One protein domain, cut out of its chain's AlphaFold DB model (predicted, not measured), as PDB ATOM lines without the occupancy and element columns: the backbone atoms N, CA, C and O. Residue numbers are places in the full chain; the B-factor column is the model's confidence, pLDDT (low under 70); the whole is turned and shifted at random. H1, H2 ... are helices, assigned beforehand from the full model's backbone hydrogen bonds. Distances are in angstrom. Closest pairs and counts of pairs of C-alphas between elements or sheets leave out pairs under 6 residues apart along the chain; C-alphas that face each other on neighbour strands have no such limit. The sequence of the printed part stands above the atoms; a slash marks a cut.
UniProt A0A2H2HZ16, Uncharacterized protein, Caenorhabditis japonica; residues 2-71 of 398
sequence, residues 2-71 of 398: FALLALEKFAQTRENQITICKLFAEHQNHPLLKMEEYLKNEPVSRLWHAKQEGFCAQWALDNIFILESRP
ATOM      1  N   PHE A   2     181.282 225.494 189.672       89.62
ATOM      2  CA  PHE A   2     180.092 226.373 189.719       89.62
ATOM      3  C   PHE A   2     178.816 225.793 189.090       89.62
ATOM      4  O   PHE A   2     177.727 226.053 189.587       89.62
ATOM      5  N   ALA A   3     178.943 224.968 188.046       92.88
ATOM      6  CA  ALA A   3     177.808 224.257 187.461       92.88
ATOM      7  C   ALA A   3     177.120 223.313 188.467       92.88
ATOM      8  O   ALA A   3     175.897 223.263 188.512       92.88
ATOM      9  N   LEU A   4     177.892 222.616 189.311       93.75
ATOM     10  CA  LEU A   4     177.350 221.766 190.371       93.75
ATOM     11  C   LEU A   4     176.589 222.603 191.402       93.75
ATOM     12  O   LEU A   4     175.445 222.299 191.708       93.75
ATOM     13  N   LEU A   5     177.177 223.711 191.857       92.38
ATOM     14  CA  LEU A   5     176.516 224.612 192.807       92.38
ATOM     15  C   LEU A   5     175.232 225.219 192.225       92.38
ATOM     16  O   LEU A   5     174.233 225.342 192.927       92.38
ATOM     17  N   ALA A   6     175.224 225.554 190.933       93.44
ATOM     18  CA  ALA A   6     174.018 226.002 190.247       93.44
ATOM     19  C   ALA A   6     172.943 224.903 190.221       93.44
ATOM     20  O   ALA A   6     171.786 225.187 190.520       93.44
ATOM     21  N   LEU A   7     173.317 223.651 189.931       94.25
ATOM     22  CA  LEU A   7     172.396 222.510 189.978       94.25
ATOM     23  C   LEU A   7     171.807 222.305 191.379       94.25
ATOM     24  O   LEU A   7     170.605 222.087 191.490       94.25
ATOM     25  N   GLU A   8     172.608 222.445 192.440       93.44
ATOM     26  CA  GLU A   8     172.107 222.403 193.821       93.44
ATOM     27  C   GLU A   8     171.063 223.500 194.084       93.44
ATOM     28  O   GLU A   8     170.029 223.238 194.699       93.44
ATOM     29  N   LYS A   9     171.294 224.726 193.592       91.31
ATOM     30  CA  LYS A   9     170.330 225.832 193.727       91.31
ATOM     31  C   LYS A   9     169.058 225.590 192.917       91.31
ATOM     32  O   LYS A   9     167.970 225.836 193.424       91.31
ATOM     33  N   PHE A  10     169.166 225.077 191.693       93.62
ATOM     34  CA  PHE A  10     167.988 224.739 190.892       93.62
ATOM     35  C   PHE A  10     167.172 223.608 191.521       93.62
ATOM     36  O   PHE A  10     165.945 223.658 191.472       93.62
ATOM     37  N   ALA A  11     167.826 222.642 192.167       93.81
ATOM     38  CA  ALA A  11     167.190 221.516 192.844       93.81
ATOM     39  C   ALA A  11     166.495 221.874 194.174       93.81
ATOM     40  O   ALA A  11     166.010 220.977 194.861       93.81
ATOM     41  N   GLN A  12     166.405 223.159 194.543       88.94
ATOM     42  CA  GLN A  12     165.646 223.597 195.721       88.94
ATOM     43  C   GLN A  12     164.138 223.332 195.598       88.94
ATOM     44  O   GLN A  12     163.467 223.185 196.618       88.94
ATOM     45  N   THR A  13     163.596 223.251 194.375       89.25
ATOM     46  CA  THR A  13     162.211 222.817 194.143       89.25
ATOM     47  C   THR A  13     162.157 221.342 193.768       89.25
ATOM     48  O   THR A  13     163.042 220.814 193.083       89.25
ATOM     49  N   ARG A  14     161.088 220.660 194.193       87.44
ATOM     50  CA  ARG A  14     160.918 219.221 193.965       87.44
ATOM     51  C   ARG A  14     160.815 218.894 192.475       87.44
ATOM     52  O   ARG A  14     161.380 217.895 192.036       87.44
ATOM     53  N   GLU A  15     160.141 219.732 191.688       92.00
ATOM     54  CA  GLU A  15     159.986 219.541 190.243       92.00
ATOM     55  C   GLU A  15     161.332 219.623 189.512       92.00
ATOM     56  O   GLU A  15     161.646 218.765 188.679       92.00
ATOM     57  N   ASN A  16     162.157 220.618 189.857       94.19
ATOM     58  CA  ASN A  16     163.482 220.779 189.266       94.19
ATOM     59  C   ASN A  16     164.403 219.633 189.679       94.19
ATOM     60  O   ASN A  16     165.082 219.066 188.826       94.19
ATOM     61  N   GLN A  17     164.392 219.253 190.961       93.06
ATOM     62  CA  GLN A  17     165.164 218.120 191.468       93.06
ATOM     63  C   GLN A  17     164.845 216.838 190.686       93.06
ATOM     64  O   GLN A  17     165.758 216.187 190.182       93.06
ATOM     65  N   ILE A  18     163.560 216.502 190.518       92.56
ATOM     66  CA  ILE A  18     163.127 215.318 189.756       92.56
ATOM     67  C   ILE A  18     163.600 215.395 188.301       92.56
ATOM     68  O   ILE A  18     164.063 214.398 187.750       92.56
ATOM     69  N   THR A  19     163.489 216.567 187.677       95.12
ATOM     70  CA  THR A  19     163.907 216.774 186.283       95.12
ATOM     71  C   THR A  19     165.413 216.567 186.117       95.12
ATOM     72  O   THR A  19     165.835 215.842 185.220       95.12
ATOM     73  N   ILE A  20     166.223 217.127 187.018       94.94
ATOM     74  CA  ILE A  20     167.680 216.953 187.019       94.94
ATOM     75  C   ILE A  20     168.051 215.480 187.248       94.94
ATOM     76  O   ILE A  20     168.877 214.944 186.514       94.94
ATOM     77  N   CYS A  21     167.410 214.794 188.204       93.25
ATOM     78  CA  CYS A  21     167.650 213.366 188.447       93.25
ATOM     79  C   CYS A  21     167.345 212.501 187.214       93.25
ATOM     80  O   CYS A  21     168.106 211.583 186.912       93.25
ATOM     81  N   LYS A  22     166.260 212.792 186.482       93.06
ATOM     82  CA  LYS A  22     165.928 212.084 185.234       93.06
ATOM     83  C   LYS A  22     167.019 212.271 184.181       93.06
ATOM     84  O   LYS A  22     167.476 211.285 183.617       93.06
ATOM     85  N   LEU A  23     167.492 213.504 183.990       93.69
ATOM     86  CA  LEU A  23     168.592 213.792 183.065       93.69
ATOM     87  C   LEU A  23     169.878 213.055 183.460       93.69
ATOM     88  O   LEU A  23     170.553 212.490 182.607       93.69
ATOM     89  N   PHE A  24     170.210 213.000 184.753       93.88
ATOM     90  CA  PHE A  24     171.361 212.222 185.215       93.88
ATOM     91  C   PHE A  24     171.235 210.723 184.928       93.88
ATOM     92  O   PHE A  24     172.245 210.097 184.613       93.88
ATOM     93  N   ALA A  25     170.027 210.161 185.005       89.12
ATOM     94  CA  ALA A  25     169.770 208.754 184.704       89.12
ATOM     95  C   ALA A  25     169.863 208.422 183.200       89.12
ATOM     96  O   ALA A  25     170.120 207.274 182.848       89.12
ATOM     97  N   GLU A  26     169.681 209.408 182.316       92.12
ATOM     98  CA  GLU A  26     169.836 209.244 180.861       92.12
ATOM     99  C   GLU A  26     171.310 209.207 180.419       92.12
ATOM    100  O   GLU A  26     171.631 208.708 179.338       92.12
ATOM    101  N   HIS A  27     172.233 209.710 181.244       90.44
ATOM    102  CA  HIS A  27     173.661 209.642 180.954       90.44
ATOM    103  C   HIS A  27     174.216 208.230 181.178       90.44
ATOM    104  O   HIS A  27     173.988 207.616 182.216       90.44
ATOM    105  N   GLN A  28     175.059 207.757 180.248       88.88
ATOM    106  CA  GLN A  28     175.738 206.457 180.355       88.88
ATOM    107  C   GLN A  28     176.507 206.291 181.678       88.88
ATOM    108  O   GLN A  28     176.550 205.198 182.232       88.88
ATOM    109  N   ASN A  29     177.107 207.377 182.174       89.81
ATOM    110  CA  ASN A  29     177.768 207.436 183.472       89.81
ATOM    111  C   ASN A  29     177.193 208.608 184.264       89.81
ATOM    112  O   ASN A  29     177.241 209.746 183.790       89.81
ATOM    113  N   HIS A  30     176.704 208.346 185.477       93.81
ATOM    114  CA  HIS A  30     176.151 209.390 186.334       93.81
ATOM    115  C   HIS A  30     177.238 210.435 186.659       93.81
ATOM    116  O   HIS A  30     178.258 210.090 187.269       93.81
ATOM    117  N   PRO A  31     177.052 211.719 186.299       93.75
ATOM    118  CA  PRO A  31     178.122 212.715 186.359       93.75
ATOM    119  C   PRO A  31     178.650 212.935 187.781       93.75
ATOM    120  O   PRO A  31     179.857 213.062 187.969       93.75
ATOM    121  N   LEU A  32     177.774 212.904 188.792       95.56
ATOM    122  CA  LEU A  32     178.201 213.068 190.185       95.56
ATOM    123  C   LEU A  32     178.964 211.854 190.726       95.56
ATOM    124  O   LEU A  32     179.860 212.045 191.538       95.56
ATOM    125  N   LEU A  33     178.671 210.630 190.257       95.06
ATOM    126  CA  LEU A  33     179.431 209.443 190.676       95.06
ATOM    127  C   LEU A  33     180.866 209.538 190.153       95.06
ATOM    128  O   LEU A  33     181.816 209.337 190.899       95.06
ATOM    129  N   LYS A  34     181.022 209.958 188.891       93.19
ATOM    130  CA  LYS A  34     182.335 210.213 188.289       93.19
ATOM    131  C   LYS A  34     183.124 211.297 189.035       93.19
ATOM    132  O   LYS A  34     184.335 211.181 189.173       93.19
ATOM    133  N   MET A  35     182.462 212.360 189.496       94.50
ATOM    134  CA  MET A  35     183.123 213.410 190.284       94.50
ATOM    135  C   MET A  35     183.475 212.932 191.697       94.50
ATOM    136  O   MET A  35     184.549 213.251 192.194       94.50
ATOM    137  N   GLU A  36     182.623 212.128 192.336       95.00
ATOM    138  CA  GLU A  36     182.918 211.515 193.636       95.00
ATOM    139  C   GLU A  36     184.169 210.614 193.582       95.00
ATOM    140  O   GLU A  36     184.960 210.592 194.528       95.00
ATOM    141  N   GLU A  37     184.416 209.921 192.464       93.31
ATOM    142  CA  GLU A  37     185.633 209.117 192.266       93.31
ATOM    143  C   GLU A  37     186.933 209.928 192.400       93.31
ATOM    144  O   GLU A  37     187.978 209.354 192.719       93.31
ATOM    145  N   TYR A  38     186.892 211.255 192.239       93.31
ATOM    146  CA  TYR A  38     188.058 212.124 192.438       93.31
ATOM    147  C   TYR A  38     188.601 212.056 193.869       93.31
ATOM    148  O   TYR A  38     189.793 212.277 194.076       93.31
ATOM    149  N   LEU A  39     187.761 211.707 194.851       91.19
ATOM    150  CA  LEU A  39     188.180 211.502 196.240       91.19
ATOM    151  C   LEU A  39     188.926 210.176 196.442       91.19
ATOM    152  O   LEU A  39     189.742 210.066 197.353       91.19
ATOM    153  N   LYS A  40     188.663 209.173 195.596       86.50
ATOM    154  CA  LYS A  40     189.247 207.822 195.688       86.50
ATOM    155  C   LYS A  40     190.513 207.670 194.843       86.50
ATOM    156  O   LYS A  40     191.339 206.798 195.102       86.50
ATOM    157  N   ASN A  41     190.666 208.498 193.814       85.69
ATOM    158  CA  ASN A  41     191.789 208.450 192.889       85.69
ATOM    159  C   ASN A  41     192.942 209.341 193.385       85.69
ATOM    160  O   ASN A  41     192.924 210.549 193.177       85.69
ATOM    161  N   GLU A  42     193.952 208.742 194.021       76.81
ATOM    162  CA  GLU A  42     195.121 209.432 194.605       76.81
ATOM    163  C   GLU A  42     195.805 210.458 193.671       76.81
ATOM    164  O   GLU A  42     196.014 211.601 194.082       76.81
ATOM    165  N   PRO A  43     196.146 210.132 192.408       77.00
ATOM    166  CA  PRO A  43     196.681 211.121 191.469       77.00
ATOM    167  C   PRO A  43     195.772 212.336 191.247       77.00
ATOM    168  O   PRO A  43     196.260 213.463 191.175       77.00
ATOM    169  N   VAL A  44     194.460 212.116 191.145       75.12
ATOM    170  CA  VAL A  44     193.470 213.174 190.891       75.12
ATOM    171  C   VAL A  44     193.181 213.972 192.162       75.12
ATOM    172  O   VAL A  44     193.072 215.192 192.098       75.12
ATOM    173  N   SER A  45     193.154 213.331 193.331       73.94
ATOM    174  CA  SER A  45     192.911 213.984 194.622       73.94
ATOM    175  C   SER A  45     194.046 214.939 195.031       73.94
ATOM    176  O   SER A  45     193.879 215.789 195.908       73.94
ATOM    177  N   ARG A  46     195.214 214.870 194.380       79.88
ATOM    178  CA  ARG A  46     196.278 215.880 194.528       79.88
ATOM    179  C   ARG A  46     195.930 217.212 193.870       79.88
ATOM    180  O   ARG A  46     196.504 218.233 194.238       79.88
ATOM    181  N   LEU A  47     194.988 217.222 192.930       88.56
ATOM    182  CA  LEU A  47     194.490 218.439 192.312       88.56
ATOM    183  C   LEU A  47     193.448 219.085 193.231       88.56
ATOM    184  O   LEU A  47     192.361 218.548 193.445       88.56
ATOM    185  N   TRP A  48     193.761 220.269 193.758       89.00
ATOM    186  CA  TRP A  48     192.902 220.953 194.730       89.00
ATOM    187  C   TRP A  48     191.483 221.206 194.223       89.00
ATOM    188  O   TRP A  48     190.527 221.037 194.972       89.00
ATOM    189  N   HIS A  49     191.326 221.537 192.942       89.56
ATOM    190  CA  HIS A  49     190.012 221.704 192.321       89.56
ATOM    191  C   HIS A  49     189.220 220.387 192.266       89.56
ATOM    192  O   HIS A  49     188.026 220.395 192.555       89.56
ATOM    193  N   ALA A  50     189.874 219.257 191.980       92.06
ATOM    194  CA  ALA A  50     189.217 217.953 191.936       92.06
ATOM    195  C   ALA A  50     188.755 217.495 193.329       92.06
ATOM    196  O   ALA A  50     187.669 216.934 193.455       92.06
ATOM    197  N   LYS A  51     189.521 217.803 194.388       92.31
ATOM    198  CA  LYS A  51     189.094 217.589 195.783       92.31
ATOM    199  C   LYS A  51     187.819 218.344 196.125       92.31
ATOM    200  O   LYS A  51     186.885 217.751 196.656       92.31
ATOM    201  N   GLN A  52     187.763 219.633 195.789       94.56
ATOM    202  CA  GLN A  52     186.564 220.433 196.034       94.56
ATOM    203  C   GLN A  52     185.365 219.853 195.268       94.56
ATOM    204  O   GLN A  52     184.283 219.695 195.823       94.56
ATOM    205  N   GLU A  53     185.558 219.504 193.993       95.06
ATOM    206  CA  GLU A  53     184.509 218.938 193.142       95.06
ATOM    207  C   GLU A  53     183.993 217.592 193.646       95.06
ATOM    208  O   GLU A  53     182.779 217.396 193.703       95.06
ATOM    209  N   GLY A  54     184.895 216.698 194.049       96.25
ATOM    210  CA  GLY A  54     184.539 215.414 194.639       96.25
ATOM    211  C   GLY A  54     183.797 215.573 195.963       96.25
ATOM    212  O   GLY A  54     182.774 214.920 196.158       96.25
ATOM    213  N   PHE A  55     184.239 216.495 196.825       96.81
ATOM    214  CA  PHE A  55     183.558 216.819 198.083       96.81
ATOM    215  C   PHE A  55     182.118 217.289 197.838       96.81
ATOM    216  O   PHE A  55     181.177 216.754 198.422       96.81
ATOM    217  N   CYS A  56     181.920 218.259 196.938       97.25
ATOM    218  CA  CYS A  56     180.582 218.757 196.619       97.25
ATOM    219  C   CYS A  56     179.709 217.678 195.967       97.25
ATOM    220  O   CYS A  56     178.524 217.596 196.279       97.25
ATOM    221  N   ALA A  57     180.269 216.843 195.085       97.12
ATOM    222  CA  ALA A  57     179.525 215.766 194.435       97.12
ATOM    223  C   ALA A  57     179.071 214.701 195.443       97.12
ATOM    224  O   ALA A  57     177.898 214.328 195.437       97.12
ATOM    225  N   GLN A  58     179.963 214.274 196.341       97.25
ATOM    226  CA  GLN A  58     179.648 213.361 197.438       97.25
ATOM    227  C   GLN A  58     178.549 213.932 198.343       97.25
ATOM    228  O   GLN A  58     177.540 213.271 198.596       97.25
ATOM    229  N   TRP A  59     178.693 215.192 198.764       96.94
ATOM    230  CA  TRP A  59     177.690 215.859 199.592       96.94
ATOM    231  C   TRP A  59     176.331 215.948 198.881       96.94
ATOM    232  O   TRP A  59     175.291 215.686 199.489       96.94
ATOM    233  N   ALA A  60     176.321 216.275 197.585       96.81
ATOM    234  CA  ALA A  60     175.101 216.370 196.793       96.81
ATOM    235  C   ALA A  60     174.419 215.005 196.597       96.81
ATOM    236  O   ALA A  60     173.193 214.945 196.641       96.81
ATOM    237  N   LEU A  61     175.179 213.918 196.432       96.56
ATOM    238  CA  LEU A  61     174.652 212.548 196.358       96.56
ATOM    239  C   LEU A  61     174.018 212.089 197.679       96.56
ATOM    240  O   LEU A  61     173.036 211.351 197.658       96.56
ATOM    241  N   ASP A  62     174.523 212.559 198.820       96.12
ATOM    242  CA  ASP A  62     173.955 212.233 200.134       96.12
ATOM    243  C   ASP A  62     172.722 213.079 200.499       96.12
ATOM    244  O   ASP A  62     171.870 212.633 201.269       96.12
ATOM    245  N   ASN A  63     172.620 214.310 199.983       94.00
ATOM    246  CA  ASN A  63     171.637 215.289 200.469       94.00
ATOM    247  C   ASN A  63     170.582 215.711 199.435       94.00
ATOM    248  O   ASN A  63     169.479 216.088 199.830       94.00
ATOM    249  N   ILE A  64     170.892 215.677 198.135       94.38
ATOM    250  CA  ILE A  64     170.038 216.241 197.074       94.38
ATOM    251  C   ILE A  64     169.702 215.191 196.011       94.38
ATOM    252  O   ILE A  64     168.530 214.923 195.764       94.38
ATOM    253  N   PHE A  65     170.702 214.595 195.370       94.94
ATOM    254  CA  PHE A  65     170.536 213.685 194.232       94.94
ATOM    255  C   PHE A  65     170.752 212.235 194.673       94.94
ATOM    256  O   PHE A  65     171.700 211.577 194.254       94.94
ATOM    257  N   ILE A  66     169.885 211.771 195.572       92.50
ATOM    258  CA  ILE A  66     170.012 210.468 196.234       92.50
ATOM    259  C   ILE A  66     169.788 209.335 195.227       92.50
ATOM    260  O   ILE A  66     168.805 209.339 194.484       92.50
ATOM    261  N   LEU A  67     170.687 208.349 195.241       92.94
ATOM    262  CA  LEU A  67     170.619 207.144 194.417       92.94
ATOM    263  C   LEU A  67     170.401 205.927 195.317       92.94
ATOM    264  O   LEU A  67     171.246 205.635 196.157       92.94
ATOM    265  N   GLU A  68     169.309 205.185 195.121       89.69
ATOM    266  CA  GLU A  68     168.968 204.018 195.960       89.69
ATOM    267  C   GLU A  68     170.030 202.906 195.925       89.69
ATOM    268  O   GLU A  68     170.181 202.156 196.883       89.69
ATOM    269  N   SER A  69     170.792 202.808 194.834       91.00
ATOM    270  CA  SER A  69     171.867 201.825 194.665       91.00
ATOM    271  C   SER A  69     173.202 202.235 195.297       91.00
ATOM    272  O   SER A  69     174.141 201.437 195.291       91.00
ATOM    273  N   ARG A  70     173.321 203.465 195.814       94.25
ATOM    274  CA  ARG A  70     174.554 204.004 196.399       94.25
ATOM    275  C   ARG A  70     174.387 204.118 197.923       94.25
ATOM    276  O   ARG A  70     173.488 204.837 198.354       94.25
ATOM    277  N   PRO A  71     175.256 203.494 198.744       96.06
ATOM    278  CA  PRO A  71     175.238 203.718 200.191       96.06
ATOM    279  C   PRO A  71     175.566 205.180 200.516       96.06
ATOM    280  O   PRO A  71     176.285 205.841 199.760       96.06
TER     281      PRO A  71
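This is residues 2 to 71 of the 398 residues of an uncharacterized protein of Caenorhabditis japonica (UniProt A0A2H2HZ16). H3 and H5 cross closely, with short H4 at one end of the pair, while H1 and H2 make a V toward the other. The printed part has 70 residues with five named helices, H1 to H5: all helix. It is compact, radius of gyration of the C-alphas 12.2 A, spanning 37 by 24 by 20 A.

H1, residues 2 to 10, begins at C-alpha 2 (180.092, 226.373, 189.719). H2 is residues 14 to 26, H3 31 to 39, H4 42 to 45. H5, residues 48 to 63, ends at C-alpha 63 (171.637, 215.289, 200.469).

H1 only just touches H2, C-alphas 10 and 16 closest, 6.2 A, with 3 pairs of C-alphas within 8 A. H3 touches H5 at a steep tilt of 56 degrees, C-alphas 36 and 54 closest, 4.3 A. Every O i to N i+4 pair is within hydrogen-bond range in H1, H2 and H5, and 3 of 5 in H3.

The printed part has no cut, its links between helices are tight, and no printed residue is under pLDDT 70.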